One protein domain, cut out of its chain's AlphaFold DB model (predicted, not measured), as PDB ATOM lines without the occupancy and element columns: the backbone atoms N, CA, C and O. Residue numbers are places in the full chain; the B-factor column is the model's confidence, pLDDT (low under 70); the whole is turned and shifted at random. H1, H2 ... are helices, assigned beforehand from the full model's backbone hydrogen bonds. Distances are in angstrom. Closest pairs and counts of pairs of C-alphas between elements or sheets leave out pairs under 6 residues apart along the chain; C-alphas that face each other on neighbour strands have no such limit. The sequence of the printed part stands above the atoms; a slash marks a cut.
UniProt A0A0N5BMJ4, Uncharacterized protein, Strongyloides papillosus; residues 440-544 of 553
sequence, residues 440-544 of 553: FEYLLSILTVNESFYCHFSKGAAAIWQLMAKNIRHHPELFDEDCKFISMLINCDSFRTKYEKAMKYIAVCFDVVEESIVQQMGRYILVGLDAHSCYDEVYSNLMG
ATOM      1  N   PHE A 440     -22.538  -0.564  33.314       90.50
ATOM      2  CA  PHE A 440     -21.192  -1.109  33.517       90.50
ATOM      3  C   PHE A 440     -20.131  -0.367  32.699       90.50
ATOM      4  O   PHE A 440     -19.093   0.018  33.240       90.50
ATOM      5  N   GLU A 441     -20.366  -0.162  31.400       91.50
ATOM      6  CA  GLU A 441     -19.421   0.521  30.517       91.50
ATOM      7  C   GLU A 441     -19.264   2.002  30.884       91.50
ATOM      8  O   GLU A 441     -18.137   2.506  30.871       91.50
ATOM      9  N   TYR A 442     -20.346   2.690  31.265       92.62
ATOM     10  CA  TYR A 442     -20.273   4.074  31.744       92.62
ATOM     11  C   TYR A 442     -19.427   4.192  33.012       92.62
ATOM     12  O   TYR A 442     -18.512   5.022  33.075       92.62
ATOM     13  N   LEU A 443     -19.671   3.319  33.993       92.94
ATOM     14  CA  LEU A 443     -18.917   3.316  35.238       92.94
ATOM     15  C   LEU A 443     -17.436   3.007  34.994       92.94
ATOM     16  O   LEU A 443     -16.559   3.762  35.420       92.94
ATOM     17  N   LEU A 444     -17.149   1.941  34.242       93.38
ATOM     18  CA  LEU A 444     -15.784   1.553  33.896       93.38
ATOM     19  C   LEU A 444     -15.048   2.676  33.144       93.38
ATOM     20  O   LEU A 444     -13.859   2.892  33.381       93.38
ATOM     21  N   SER A 445     -15.744   3.432  32.288       94.75
ATOM     22  CA  SER A 445     -15.169   4.561  31.547       94.75
ATOM     23  C   SER A 445     -14.759   5.715  32.465       94.75
ATOM     24  O   SER A 445     -13.603   6.141  32.419       94.75
ATOM     25  N   ILE A 446     -15.655   6.185  33.343       94.94
ATOM     26  CA  ILE A 446     -15.370   7.285  34.289       94.94
ATOM     27  C   ILE A 446     -14.182   6.924  35.186       94.94
ATOM     28  O   ILE A 446     -13.241   7.704  35.358       94.94
ATOM     29  N   LEU A 447     -14.195   5.701  35.712       94.00
ATOM     30  CA  LEU A 447     -13.131   5.184  36.562       94.00
ATOM     31  C   LEU A 447     -11.793   5.091  35.820       94.00
ATOM     32  O   LEU A 447     -10.754   5.459  36.361       94.00
ATOM     33  N   THR A 448     -11.805   4.663  34.560       92.81
ATOM     34  CA  THR A 448     -10.592   4.554  33.735       92.81
ATOM     35  C   THR A 448     -10.015   5.917  33.359       92.81
ATOM     36  O   THR A 448      -8.791   6.076  33.319       92.81
ATOM     37  N   VAL A 449     -10.860   6.930  33.135       93.50
ATOM     38  CA  VAL A 449     -10.405   8.322  32.979       93.50
ATOM     39  C   VAL A 449      -9.688   8.784  34.246       93.50
ATOM     40  O   VAL A 449      -8.578   9.308  34.157       93.50
ATOM     41  N   ASN A 450     -10.260   8.514  35.421       92.50
ATOM     42  CA  ASN A 450      -9.619   8.839  36.693       92.50
ATOM     43  C   ASN A 450      -8.251   8.150  36.846       92.50
ATOM     44  O   ASN A 450      -7.253   8.796  37.161       92.50
ATOM     45  N   GLU A 451      -8.174   6.849  36.549       90.25
ATOM     46  CA  GLU A 451      -6.920   6.084  36.590       90.25
ATOM     47  C   GLU A 451      -5.864   6.576  35.595       90.25
ATOM     48  O   GLU A 451      -4.659   6.513  35.861       90.25
ATOM     49  N   SER A 452      -6.298   7.127  34.464       87.88
ATOM     50  CA  SER A 452      -5.399   7.690  33.459       87.88
ATOM     51  C   SER A 452      -4.642   8.917  33.974       87.88
ATOM     52  O   SER A 452      -3.503   9.137  33.552       87.88
ATOM     53  N   PHE A 453      -5.214   9.686  34.911       86.00
ATOM     54  CA  PHE A 453      -4.504  10.787  35.567       86.00
ATOM     55  C   PHE A 453      -3.382  10.281  36.471       86.00
ATOM     56  O   PHE A 453      -2.272  10.805  36.403       86.00
ATOM     57  N   TYR A 454      -3.633   9.222  37.246       82.12
ATOM     58  CA  TYR A 454      -2.609   8.593  38.091       82.12
ATOM     59  C   TYR A 454      -1.492   7.939  37.274       82.12
ATOM     60  O   TYR A 454      -0.340   7.918  37.696       82.12
ATOM     61  N   CYS A 455      -1.811   7.415  36.089       77.31
ATOM     62  CA  CYS A 455      -0.828   6.800  35.196       77.31
ATOM     63  C   CYS A 455      -0.125   7.802  34.257       77.31
ATOM     64  O   CYS A 455       0.618   7.368  33.369       77.31
ATOM     65  N   HIS A 456      -0.391   9.110  34.392       81.25
ATOM     66  CA  HIS A 456       0.072  10.167  33.483       81.25
ATOM     67  C   HIS A 456      -0.136   9.810  31.998       81.25
ATOM     68  O   HIS A 456       0.759   9.943  31.159       81.25
ATOM     69  N   PHE A 457      -1.322   9.290  31.667       82.88
ATOM     70  CA  PHE A 457      -1.661   8.808  30.330       82.88
ATOM     71  C   PHE A 457      -2.835   9.588  29.733       82.88
ATOM     72  O   PHE A 457      -3.903   9.041  29.468       82.88
ATOM     73  N   SER A 458      -2.609  10.879  29.476       80.12
ATOM     74  CA  SER A 458      -3.602  11.801  28.901       80.12
ATOM     75  C   SER A 458      -4.224  11.291  27.597       80.12
ATOM     76  O   SER A 458      -5.430  11.404  27.412       80.12
ATOM     77  N   LYS A 459      -3.438  10.641  26.724       84.19
ATOM     78  CA  LYS A 459      -3.950   9.994  25.500       84.19
ATOM     79  C   LYS A 459      -4.971   8.885  25.791       84.19
ATOM     80  O   LYS A 459      -5.891   8.697  25.006       84.19
ATOM     81  N   GLY A 460      -4.816   8.160  26.900       84.75
ATOM     82  CA  GLY A 460      -5.774   7.147  27.347       84.75
ATOM     83  C   GLY A 460      -7.079   7.773  27.828       84.75
ATOM     84  O   GLY A 460      -8.142   7.376  27.363       84.75
ATOM     85  N   ALA A 461      -6.993   8.807  28.672       87.62
ATOM     86  CA  ALA A 461      -8.162   9.581  29.094       87.62
ATOM     87  C   ALA A 461      -8.925  10.148  27.885       87.62
ATOM     88  O   ALA A 461     -10.145  10.016  27.810       87.62
ATOM     89  N   ALA A 462      -8.188  10.702  26.913       88.38
ATOM     90  CA  ALA A 462      -8.739  11.234  25.672       88.38
ATOM     91  C   ALA A 462      -9.497  10.171  24.863       88.38
ATOM     92  O   ALA A 462     -10.645  10.377  24.479       88.38
ATOM     93  N   ALA A 463      -8.879   9.006  24.657       88.69
ATOM     94  CA  ALA A 463      -9.487   7.914  23.904       88.69
ATOM     95  C   ALA A 463     -10.784   7.397  24.552       88.69
ATOM     96  O   ALA A 463     -11.736   7.077  23.842       88.69
ATOM     97  N   ILE A 464     -10.840   7.331  25.888       92.75
ATOM     98  CA  ILE A 464     -12.016   6.842  26.620       92.75
ATOM     99  C   ILE A 464     -13.189   7.820  26.506       92.75
ATOM    100  O   ILE A 464     -14.277   7.397  26.121       92.75
ATOM    101  N   TRP A 465     -12.997   9.119  26.771       92.75
ATOM    102  CA  TRP A 465     -14.118  10.061  26.655       92.75
ATOM    103  C   TRP A 465     -14.587  10.194  25.200       92.75
ATOM    104  O   TRP A 465     -15.787  10.257  24.952       92.75
ATOM    105  N   GLN A 466     -13.675  10.158  24.219       92.94
ATOM    106  CA  GLN A 466     -14.045  10.180  22.799       92.94
ATOM    107  C   GLN A 466     -14.899   8.968  22.419       92.94
ATOM    108  O   GLN A 466     -15.838   9.094  21.632       92.94
ATOM    109  N   LEU A 467     -14.599   7.800  22.994       92.12
ATOM    110  CA  LEU A 467     -15.391   6.591  22.809       92.12
ATOM    111  C   LEU A 467     -16.796   6.735  23.409       92.12
ATOM    112  O   LEU A 467     -17.764   6.390  22.736       92.12
ATOM    113  N   MET A 468     -16.913   7.295  24.618       93.38
ATOM    114  CA  MET A 468     -18.210   7.599  25.238       93.38
ATOM    115  C   MET A 468     -19.019   8.587  24.387       93.38
ATOM    116  O   MET A 468     -20.172   8.322  24.063       93.38
ATOM    117  N   ALA A 469     -18.398   9.688  23.948       92.69
ATOM    118  CA  ALA A 469     -19.030  10.676  23.077       92.69
ATOM    119  C   ALA A 469     -19.508  10.042  21.767       92.69
ATOM    120  O   ALA A 469     -20.603  10.334  21.295       92.69
ATOM    121  N   LYS A 470     -18.704   9.152  21.170       90.88
ATOM    122  CA  LYS A 470     -19.116   8.396  19.985       90.88
ATOM    123  C   LYS A 470     -20.318   7.499  20.292       90.88
ATOM    124  O   LYS A 470     -21.207   7.433  19.453       90.88
ATOM    125  N   ASN A 471     -20.374   6.847  21.455       91.31
ATOM    126  CA  ASN A 471     -21.504   5.996  21.835       91.31
ATOM    127  C   ASN A 471     -22.813   6.792  21.957       91.31
ATOM    128  O   ASN A 471     -23.783   6.442  21.293       91.31
ATOM    129  N   ILE A 472     -22.793   7.914  22.684       92.06
ATOM    130  CA  ILE A 472     -23.956   8.803  22.868       92.06
ATOM    131  C   ILE A 472     -24.512   9.278  21.517       92.06
ATOM    132  O   ILE A 472     -25.718   9.260  21.297       92.06
ATOM    133  N   ARG A 473     -23.639   9.648  20.571       90.06
ATOM    134  CA  ARG A 473     -24.063  10.036  19.210       90.06
ATOM    135  C   ARG A 473     -24.777   8.930  18.450       90.06
ATOM    136  O   ARG A 473     -25.661   9.218  17.655       90.06
ATOM    137  N   HIS A 474     -24.302   7.695  18.597       89.00
ATOM    138  CA  HIS A 474     -24.832   6.559  17.849       89.00
ATOM    139  C   HIS A 474     -26.140   6.044  18.457       89.00
ATOM    140  O   HIS A 474     -26.883   5.370  17.750       89.00
ATOM    141  N   HIS A 475     -26.413   6.382  19.723       89.00
ATOM    142  CA  HIS A 475     -27.577   5.923  20.477       89.00
ATOM    143  C   HIS A 475     -28.344   7.069  21.168       89.00
ATOM    144  O   HIS A 475     -28.511   7.061  22.393       89.00
ATOM    145  N   PRO A 476     -28.812   8.084  20.418       88.69
ATOM    146  CA  PRO A 476     -29.533   9.218  20.996       88.69
ATOM    147  C   PRO A 476     -30.842   8.819  21.695       88.69
ATOM    148  O   PRO A 476     -31.295   9.527  22.589       88.69
ATOM    149  N   GLU A 477     -31.437   7.681  21.326       89.56
ATOM    150  CA  GLU A 477     -32.654   7.128  21.927       89.56
ATOM    151  C   GLU A 477     -32.518   6.778  23.416       89.56
ATOM    152  O   GLU A 477     -33.523   6.599  24.098       89.56
ATOM    153  N   LEU A 478     -31.288   6.691  23.926       87.00
ATOM    154  CA  LEU A 478     -30.980   6.289  25.301       87.00
ATOM    155  C   LEU A 478     -30.585   7.450  26.197       87.00
ATOM    156  O   LEU A 478     -30.307   7.248  27.376       87.00
ATOM    157  N   PHE A 479     -30.542   8.658  25.644       90.62
ATOM    158  CA  PHE A 479     -29.994   9.821  26.322       90.62
ATOM    159  C   PHE A 479     -30.608  10.049  27.708       90.62
ATOM    160  O   PHE A 479     -29.884  10.311  28.666       90.62
ATOM    161  N   ASP A 480     -31.924   9.870  27.840       89.44
ATOM    162  CA  ASP A 480     -32.624  10.011  29.118       89.44
ATOM    163  C   ASP A 480     -32.244   8.917  30.128       89.44
ATOM    164  O   ASP A 480     -32.153   9.184  31.327       89.44
ATOM    165  N   GLU A 481     -32.028   7.680  29.672       89.75
ATOM    166  CA  GLU A 481     -31.581   6.568  30.522       89.75
ATOM    167  C   GLU A 481     -30.142   6.797  30.994       89.75
ATOM    168  O   GLU A 481     -29.851   6.674  32.185       89.75
ATOM    169  N   ASP A 482     -29.272   7.232  30.084       91.88
ATOM    170  CA  ASP A 482     -27.885   7.567  30.383       91.88
ATOM    171  C   ASP A 482     -27.807   8.749  31.364       91.88
ATOM    172  O   ASP A 482     -27.071   8.689  32.352       91.88
ATOM    173  N   CYS A 483     -28.626   9.791  31.174       91.00
ATOM    174  CA  CYS A 483     -28.724  10.918  32.106       91.00
ATOM    175  C   CYS A 483     -29.192  10.471  33.495       91.00
ATOM    176  O   CYS A 483     -28.632  10.917  34.496       91.00
ATOM    177  N   LYS A 484     -30.179   9.566  33.583       90.50
ATOM    178  CA  LYS A 484     -30.639   9.010  34.869       90.50
ATOM    179  C   LYS A 484     -29.519   8.271  35.593       90.50
ATOM    180  O   LYS A 484     -29.331   8.490  36.789       90.50
ATOM    181  N   PHE A 485     -28.760   7.435  34.885       90.44
ATOM    182  CA  PHE A 485     -27.641   6.708  35.480       90.44
ATOM    183  C   PHE A 485     -26.523   7.655  35.943       90.44
ATOM    184  O   PHE A 485     -26.052   7.563  37.076       90.44
ATOM    185  N   ILE A 486     -26.144   8.625  35.108       92.31
ATOM    186  CA  ILE A 486     -25.161   9.657  35.458       92.31
ATOM    187  C   ILE A 486     -25.625  10.485  36.666       92.31
ATOM    188  O   ILE A 486     -24.833  10.745  37.569       92.31
ATOM    189  N   SER A 487     -26.908  10.849  36.732       88.94
ATOM    190  CA  SER A 487     -27.495  11.543  37.883       88.94
ATOM    191  C   SER A 487     -27.382  10.718  39.162       88.94
ATOM    192  O   SER A 487     -26.978  11.237  40.199       88.94
ATOM    193  N   MET A 488     -27.669   9.415  39.090       88.69
ATOM    194  CA  MET A 488     -27.507   8.505  40.225       88.69
ATOM    195  C   MET A 488     -26.054   8.467  40.725       88.69
ATOM    196  O   MET A 488     -25.830   8.505  41.933       88.69
ATOM    197  N   LEU A 489     -25.066   8.452  39.824       89.81
ATOM    198  CA  LEU A 489     -23.648   8.514  40.195       89.81
ATOM    199  C   LEU A 489     -23.260   9.851  40.841       89.81
ATOM    200  O   LEU A 489     -22.523   9.861  41.823       89.81
ATOM    201  N   ILE A 490     -23.762  10.970  40.314       89.44
ATOM    202  CA  ILE A 490     -23.521  12.312  40.867       89.44
ATOM    203  C   ILE A 490     -24.129  12.450  42.269       89.44
ATOM    204  O   ILE A 490     -23.514  13.056  43.144       89.44
ATOM    205  N   ASN A 491     -25.302  11.861  42.496       86.44
ATOM    206  CA  ASN A 491     -25.992  11.887  43.787       86.44
ATOM    207  C   ASN A 491     -25.429  10.876  44.804       86.44
ATOM    208  O   ASN A 491     -25.843  10.877  45.960       86.44
ATOM    209  N   CYS A 492     -24.503  10.001  44.399       86.56
ATOM    210  CA  CYS A 492     -23.789   9.112  45.309       86.56
ATOM    211  C   CYS A 492     -22.580   9.855  45.898       86.56
ATOM    212  O   CYS A 492     -21.544   9.976  45.244       86.56
ATOM    213  N   ASP A 493     -22.697  10.339  47.138       83.56
ATOM    214  CA  ASP A 493     -21.705  11.221  47.775       83.56
ATOM    215  C   ASP A 493     -20.270  10.679  47.730       83.56
ATOM    216  O   ASP A 493     -19.331  11.407  47.384       83.56
ATOM    217  N   SER A 494     -20.068   9.396  48.041       85.06
ATOM    218  CA  SER A 494     -18.728   8.804  48.030       85.06
ATOM    219  C   SER A 494     -18.168   8.628  46.620       85.06
ATOM    220  O   SER A 494     -16.963   8.816  46.418       85.06
ATOM    221  N   PHE A 495     -19.017   8.331  45.630       87.69
ATOM    222  CA  PHE A 495     -18.602   8.287  44.232       87.69
ATOM    223  C   PHE A 495     -18.264   9.689  43.719       87.69
ATOM    224  O   PHE A 495     -17.164   9.890  43.196       87.69
ATOM    225  N   ARG A 496     -19.159  10.667  43.932       87.62
ATOM    226  CA  ARG A 496     -18.966  12.075  43.557       87.62
ATOM    227  C   ARG A 496     -17.649  12.590  44.101       87.62
ATOM    228  O   ARG A 496     -16.790  12.972  43.315       87.62
ATOM    229  N   THR A 497     -17.451  12.502  45.413       86.19
ATOM    230  CA  THR A 497     -16.251  13.013  46.095       86.19
ATOM    231  C   THR A 497     -14.965  12.403  45.537       86.19
ATOM    232  O   THR A 497     -13.946  13.076  45.397       86.19
ATOM    233  N   LYS A 498     -14.987  11.110  45.200       87.56
ATOM    234  CA  LYS A 498     -13.785  10.388  44.776       87.56
ATOM    235  C   LYS A 498     -13.439  10.582  43.299       87.56
ATOM    236  O   LYS A 498     -12.257  10.556  42.953       87.56
ATOM    237  N   TYR A 499     -14.440  10.740  42.435       90.44
ATOM    238  CA  TYR A 499     -14.259  10.756  40.977       90.44
ATOM    239  C   TYR A 499     -14.664  12.084  40.320       90.44
ATOM    240  O   TYR A 499     -14.682  12.184  39.091       90.44
ATOM    241  N   GLU A 500     -14.910  13.126  41.119       90.06
ATOM    242  CA  GLU A 500     -15.285  14.474  40.678       90.06
ATOM    243  C   GLU A 500     -14.391  15.008  39.558       90.06
ATOM    244  O   GLU A 500     -14.879  15.474  38.531       90.06
ATOM    245  N   LYS A 501     -13.067  14.893  39.716       90.06
ATOM    246  CA  LYS A 501     -12.094  15.394  38.737       90.06
ATOM    247  C   LYS A 501     -12.244  14.721  37.369       90.06
ATOM    248  O   LYS A 501     -12.137  15.389  36.344       90.06
ATOM    249  N   ALA A 502     -12.493  13.413  37.348       92.88
ATOM    250  CA  ALA A 502     -12.706  12.669  36.111       92.88
ATOM    251  C   ALA A 502     -14.033  13.043  35.455       92.88
ATOM    252  O   ALA A 502     -14.060  13.278  34.248       92.88
ATOM    253  N   MET A 503     -15.103  13.177  36.241       93.50
ATOM    254  CA  MET A 503     -16.400  13.608  35.719       93.50
ATOM    255  C   MET A 503     -16.348  15.037  35.168       93.50
ATOM    256  O   MET A 503     -16.805  15.257  34.052       93.50
ATOM    257  N   LYS A 504     -15.706  15.981  35.872       91.94
ATOM    258  CA  LYS A 504     -15.464  17.350  35.378       91.94
ATOM    259  C   LYS A 504     -14.684  17.349  34.064       91.94
ATOM    260  O   LYS A 504     -15.078  18.028  33.122       91.94
ATOM    261  N   TYR A 505     -13.608  16.564  33.978       92.69
ATOM    262  CA  TYR A 505     -12.824  16.450  32.749       92.69
ATOM    263  C   TYR A 505     -13.661  15.934  31.570       92.69
ATOM    264  O   TYR A 505     -13.629  16.538  30.500       92.69
ATOM    265  N   ILE A 506     -14.434  14.858  31.768       94.31
ATOM    266  CA  ILE A 506     -15.336  14.313  30.741       94.31
ATOM    267  C   ILE A 506     -16.364  15.368  30.325       94.31
ATOM    268  O   ILE A 506     -16.564  15.585  29.135       94.31
ATOM    269  N   ALA A 507     -16.971  16.050  31.294       92.69
ATOM    270  CA  ALA A 507     -18.029  17.019  31.054       92.69
ATOM    271  C   ALA A 507     -17.551  18.230  30.240       92.69
ATOM    272  O   ALA A 507     -18.211  18.616  29.278       92.69
ATOM    273  N   VAL A 508     -16.372  18.773  30.561       90.38
ATOM    274  CA  VAL A 508     -15.754  19.853  29.775       90.38
ATOM    275  C   VAL A 508     -15.382  19.363  28.376       90.38
ATOM    276  O   VAL A 508     -15.641  20.061  27.401       90.38
ATOM    277  N   CYS A 509     -14.833  18.148  28.248       91.50
ATOM    278  CA  CYS A 509     -14.535  17.573  26.934       91.50
ATOM    279  C   CYS A 509     -15.798  17.375  26.085       91.50
ATOM    280  O   CYS A 509     -15.733  17.546  24.876       91.50
ATOM    281  N   PHE A 510     -16.929  17.019  26.698       93.88
ATOM    282  CA  PHE A 510     -18.215  16.877  26.017       93.88
ATOM    283  C   PHE A 510     -18.810  18.225  25.604       93.88
ATOM    284  O   PHE A 510     -19.337  18.328  24.501       93.88
ATOM    285  N   ASP A 511     -18.703  19.257  26.445       87.38
ATOM    286  CA  ASP A 511     -19.296  20.574  26.173       87.38
ATOM    287  C   ASP A 511     -18.628  21.311  24.994       87.38
ATOM    288  O   ASP A 511     -19.281  22.093  24.301       87.38
ATOM    289  N   VAL A 512     -17.350  21.014  24.715       85.44
ATOM    290  CA  VAL A 512     -16.614  21.557  23.556       85.44
ATOM    291  C   VAL A 512     -16.812  20.760  22.260       85.44
ATOM    292  O   VAL A 512     -16.290  21.155  21.218       85.44
ATOM    293  N   VAL A 513     -17.544  19.639  22.287       84.62
ATOM    294  CA  VAL A 513     -17.938  18.936  21.055       84.62
ATOM    295  C   VAL A 513     -19.082  19.721  20.415       84.62
ATOM    296  O   VAL A 513     -20.113  19.918  21.046       84.62
ATOM    297  N   GLU A 514     -18.944  20.123  19.148       75.31
ATOM    298  CA  GLU A 514     -19.949  20.916  18.403       75.31
ATOM    299  C   GLU A 514     -21.288  20.179  18.139       75.31
ATOM    300  O   GLU A 514     -22.142  20.647  17.389       75.31
ATOM    301  N   GLU A 515     -21.507  19.022  18.761       72.19
ATOM    302  CA  GLU A 515     -22.692  18.187  18.587       72.19
ATOM    303  C   GLU A 515     -23.669  18.369  19.746       72.19
ATOM    304  O   GLU A 515     -23.320  18.175  20.912       72.19
ATOM    305  N   SER A 516     -24.931  18.658  19.421       81.19
ATOM    306  CA  SER A 516     -25.924  19.089  20.407       81.19
ATOM    307  C   SER A 516     -26.166  18.082  21.535       81.19
ATOM    308  O   SER A 516     -26.291  18.499  22.681       81.19
ATOM    309  N   ILE A 517     -26.205  16.775  21.258       91.00
ATOM    310  CA  ILE A 517     -26.547  15.769  22.276       91.00
ATOM    311  C   ILE A 517     -25.378  15.439  23.216       91.00
ATOM    312  O   ILE A 517     -25.562  15.327  24.426       91.00
ATOM    313  N   VAL A 518     -24.151  15.353  22.693       92.31
ATOM    314  CA  VAL A 518     -22.949  15.145  23.520       92.31
ATOM    315  C   VAL A 518     -22.691  16.386  24.370       92.31
ATOM    316  O   VAL A 518     -22.468  16.268  25.574       92.31
ATOM    317  N   GLN A 519     -22.815  17.574  23.770       92.62
ATOM    318  CA  GLN A 519     -22.724  18.843  24.482       92.62
ATOM    319  C   GLN A 519     -23.775  18.945  25.599       92.62
ATOM    320  O   GLN A 519     -23.447  19.345  26.716       92.62
ATOM    321  N   GLN A 520     -25.021  18.528  25.343       91.56
ATOM    322  CA  GLN A 520     -26.072  18.474  26.366       91.56
ATOM    323  C   GLN A 520     -25.699  17.560  27.540       91.56
ATOM    324  O   GLN A 520     -25.860  17.984  28.684       91.56
ATOM    325  N   MET A 521     -25.141  16.366  27.293       93.75
ATOM    326  CA  MET A 521     -24.633  15.493  28.365       93.75
ATOM    327  C   MET A 521     -23.526  16.184  29.178       93.75
ATOM    328  O   MET A 521     -23.524  16.124  30.408       93.75
ATOM    329  N   GLY A 522     -22.597  16.874  28.509       91.88
ATOM    330  CA  GLY A 522     -21.534  17.637  29.170       91.88
ATOM    331  C   GLY A 522     -22.086  18.702  30.118       91.88
ATOM    332  O   GLY A 522     -21.728  18.740  31.296       91.88
ATOM    333  N   ARG A 523     -23.035  19.513  29.640       89.44
ATOM    334  CA  ARG A 523     -23.714  20.528  30.462       89.44
ATOM    335  C   ARG A 523     -24.507  19.910  31.605       89.44
ATOM    336  O   ARG A 523     -24.453  20.429  32.716       89.44
ATOM    337  N   TYR A 524     -25.194  18.798  31.354       90.81
ATOM    338  CA  TYR A 524     -25.944  18.066  32.372       90.81
ATOM    339  C   TYR A 524     -25.042  17.644  33.542       90.81
ATOM    340  O   TYR A 524     -25.359  17.926  34.698       90.81
ATOM    341  N   ILE A 525     -23.876  17.057  33.247       91.94
ATOM    342  CA  ILE A 525     -22.894  16.664  34.268       91.94
ATOM    343  C   ILE A 525     -22.353  17.890  35.018       91.94
ATOM    344  O   ILE A 525     -22.266  17.865  36.245       91.94
ATOM    345  N   LEU A 526     -21.997  18.972  34.312       89.31
ATOM    346  CA  LEU A 526     -21.468  20.194  34.938       89.31
ATOM    347  C   LEU A 526     -22.465  20.838  35.908       89.31
ATOM    348  O   LEU A 526     -22.060  21.282  36.983       89.31
ATOM    349  N   VAL A 527     -23.746  20.883  35.530       86.88
ATOM    350  CA  VAL A 527     -24.828  21.387  36.386       86.88
ATOM    351  C   VAL A 527     -24.991  20.491  37.610       86.88
ATOM    352  O   VAL A 527     -24.987  20.999  38.724       86.88
ATOM    353  N   GLY A 528     -25.061  19.168  37.427       83.81
ATOM    354  CA  GLY A 528     -25.230  18.229  38.542       83.81
ATOM    355  C   GLY A 528     -24.074  18.233  39.551       83.81
ATOM    356  O   GLY A 528     -24.276  17.937  40.724       83.81
ATOM    357  N   LEU A 529     -22.860  18.587  39.122       83.50
ATOM    358  CA  LEU A 529     -21.693  18.691  40.001       83.50
ATOM    359  C   LEU A 529     -21.560  20.048  40.712       83.50
ATOM    360  O   LEU A 529     -20.586  20.226  41.446       83.50
ATOM    361  N   ASP A 530     -22.479  20.997  40.492       73.56
ATOM    362  CA  ASP A 530     -22.368  22.401  40.926       73.56
ATOM    363  C   ASP A 530     -21.061  23.067  40.440       73.56
ATOM    364  O   ASP A 530     -20.483  23.951  41.073       73.56
ATOM    365  N   ALA A 531     -20.545  22.613  39.293       58.31
ATOM    366  CA  ALA A 531     -19.169  22.836  38.855       58.31
ATOM    367  C   ALA A 531     -18.962  24.112  38.020       58.31
ATOM    368  O   ALA A 531     -18.028  24.172  37.218       58.31
ATOM    369  N   HIS A 532     -19.789  25.146  38.200       49.75
ATOM    370  CA  HIS A 532     -19.678  26.393  37.426       49.75
ATOM    371  C   HIS A 532     -18.328  27.121  37.616       49.75
ATOM    372  O   HIS A 532     -17.963  27.941  36.782       49.75
ATOM    373  N   SER A 533     -17.549  26.788  38.654       43.81
ATOM    374  CA  SER A 533     -16.245  27.400  38.962       43.81
ATOM    375  C   SER A 533     -15.007  26.667  38.416       43.81
ATOM    376  O   SER A 533     -13.913  27.217  38.484       43.81
ATOM    377  N   CYS A 534     -15.133  25.446  37.871       47.06
ATOM    378  CA  CYS A 534     -13.987  24.665  37.352       47.06
ATOM    379  C   CYS A 534     -13.856  24.683  35.822       47.06
ATOM    380  O   CYS A 534     -12.988  23.999  35.273       47.06
ATOM    381  N   TYR A 535     -14.715  25.439  35.136       50.09
ATOM    382  CA  TYR A 535     -14.719  25.533  33.678       50.09
ATOM    383  C   TYR A 535     -13.373  26.073  33.158       50.09
ATOM    384  O   TYR A 535     -12.764  25.474  32.274       50.09
ATOM    385  N   ASP A 536     -12.840  27.115  33.802       48.69
ATOM    386  CA  ASP A 536     -11.650  27.831  33.335       48.69
ATOM    387  C   ASP A 536     -10.360  26.998  33.393       48.69
ATOM    388  O   ASP A 536      -9.546  27.060  32.473       48.69
ATOM    389  N   GLU A 537     -10.157  26.169  34.422       48.78
ATOM    390  CA  GLU A 537      -8.895  25.430  34.611       48.78
ATOM    391  C   GLU A 537      -8.741  24.249  33.632       48.78
ATOM    392  O   GLU A 537      -7.649  23.971  33.129       48.78
ATOM    393  N   VAL A 538      -9.838  23.556  33.307       51.25
ATOM    394  CA  VAL A 538      -9.825  22.437  32.349       51.25
ATOM    395  C   VAL A 538      -9.870  22.953  30.907       51.25
ATOM    396  O   VAL A 538      -9.138  22.439  30.058       51.25
ATOM    397  N   TYR A 539     -10.646  24.008  30.635       50.62
ATOM    398  CA  TYR A 539     -10.724  24.652  29.319       50.62
ATOM    399  C   TYR A 539      -9.376  25.266  28.902       50.62
ATOM    400  O   TYR A 539      -8.919  25.057  27.776       50.62
ATOM    401  N   SER A 540      -8.668  25.921  29.832       50.03
ATOM    402  CA  SER A 540      -7.325  26.482  29.595       50.03
ATOM    403  C   SER A 540      -6.275  25.417  29.252       50.03
ATOM    404  O   SER A 540      -5.380  25.660  28.444       50.03
ATOM    405  N   ASN A 541      -6.387  24.221  29.841       51.88
ATOM    406  CA  ASN A 541      -5.484  23.100  29.566       51.88
ATOM    407  C   ASN A 541      -5.816  22.367  28.251       51.88
ATOM    408  O   ASN A 541      -4.912  21.821  27.619       51.88
ATOM    409  N   LEU A 542      -7.086  22.350  27.826       46.56
ATOM    410  CA  LEU A 542      -7.531  21.729  26.568       46.56
ATOM    411  C   LEU A 542      -7.243  22.597  25.337       46.56
ATOM    412  O   LEU A 542      -6.878  22.061  24.295       46.56
ATOM    413  N   MET A 543      -7.369  23.920  25.456       42.19
ATOM    414  CA  MET A 543      -7.175  24.845  24.331       42.19
ATOM    415  C   MET A 543      -5.701  25.129  24.011       42.19
ATOM    416  O   MET A 543      -5.413  25.799  23.018       42.19
ATOM    417  N   GLY A 544      -4.774  24.606  24.824       40.97
ATOM    418  CA  GLY A 544      -3.366  24.981  24.792       40.97
ATOM    419  C   GLY A 544      -3.188  26.460  25.145       40.97
ATOM    420  O   GLY A 544      -4.057  27.299  24.910       40.97
TER     421      GLY A 544
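AT A GLANCE: This is residues 440 to 544 of the 553 residues of an uncharacterized protein of Strongyloides papillosus (UniProt A0A0N5BMJ4). Kinked H4 runs through the middle, paired with H5; the H1-H2 hairpin crosses one side of this pair, H3 lies beside H5, and H6 packs on H4. The 105 printed residues include six named helices, H1 to H6 in order, and no named strand: all helix. It is compact, radius of gyration of the C-alphas 12.7 A, spans 34 by 31 by 26 A.

IN THESE COORDINATES: H4, residues 493 to 511, spans 23.7 A, with a kink of 70 degrees near residue 500. H5 is 516 to 528, H3 476 to 490, H2 458 to 474 (24.5 A). H1, 440 to 454, begins at C-alpha (-21.192, -1.109, 33.517); H6, 535 to 542, ends at (-7.531, 21.729, 26.568).

HOW THE PARTS SIT: The hub H4 and H5 form a hairpin, closest C-alphas Ala 507 and Gly 522, 4.0 A. H1 residues 446 to 450 touch H4 about perpendicular, 88 degrees, closest C-alphas Asn 450 and Ala 502, 5.0 A. H3 touches H5, closest C-alphas Ile 490 and Gly 528, 6.6 A. H3, H4 and H5 are an up-and-down bundle, each running against the one before. O i to N i+4 pairs are within hydrogen-bond range throughout H2 and H5, 10 of 11 in H1, 9 of 11 in H3, 13 of 15 in H4, 3 of 4 in H6.

THE WHOLE: The farthest C-alphas, His 456 and Glu 477, are 34.8 A apart. The printed part has no cut and no long link; residues 531 to 544 have pLDDT under 70.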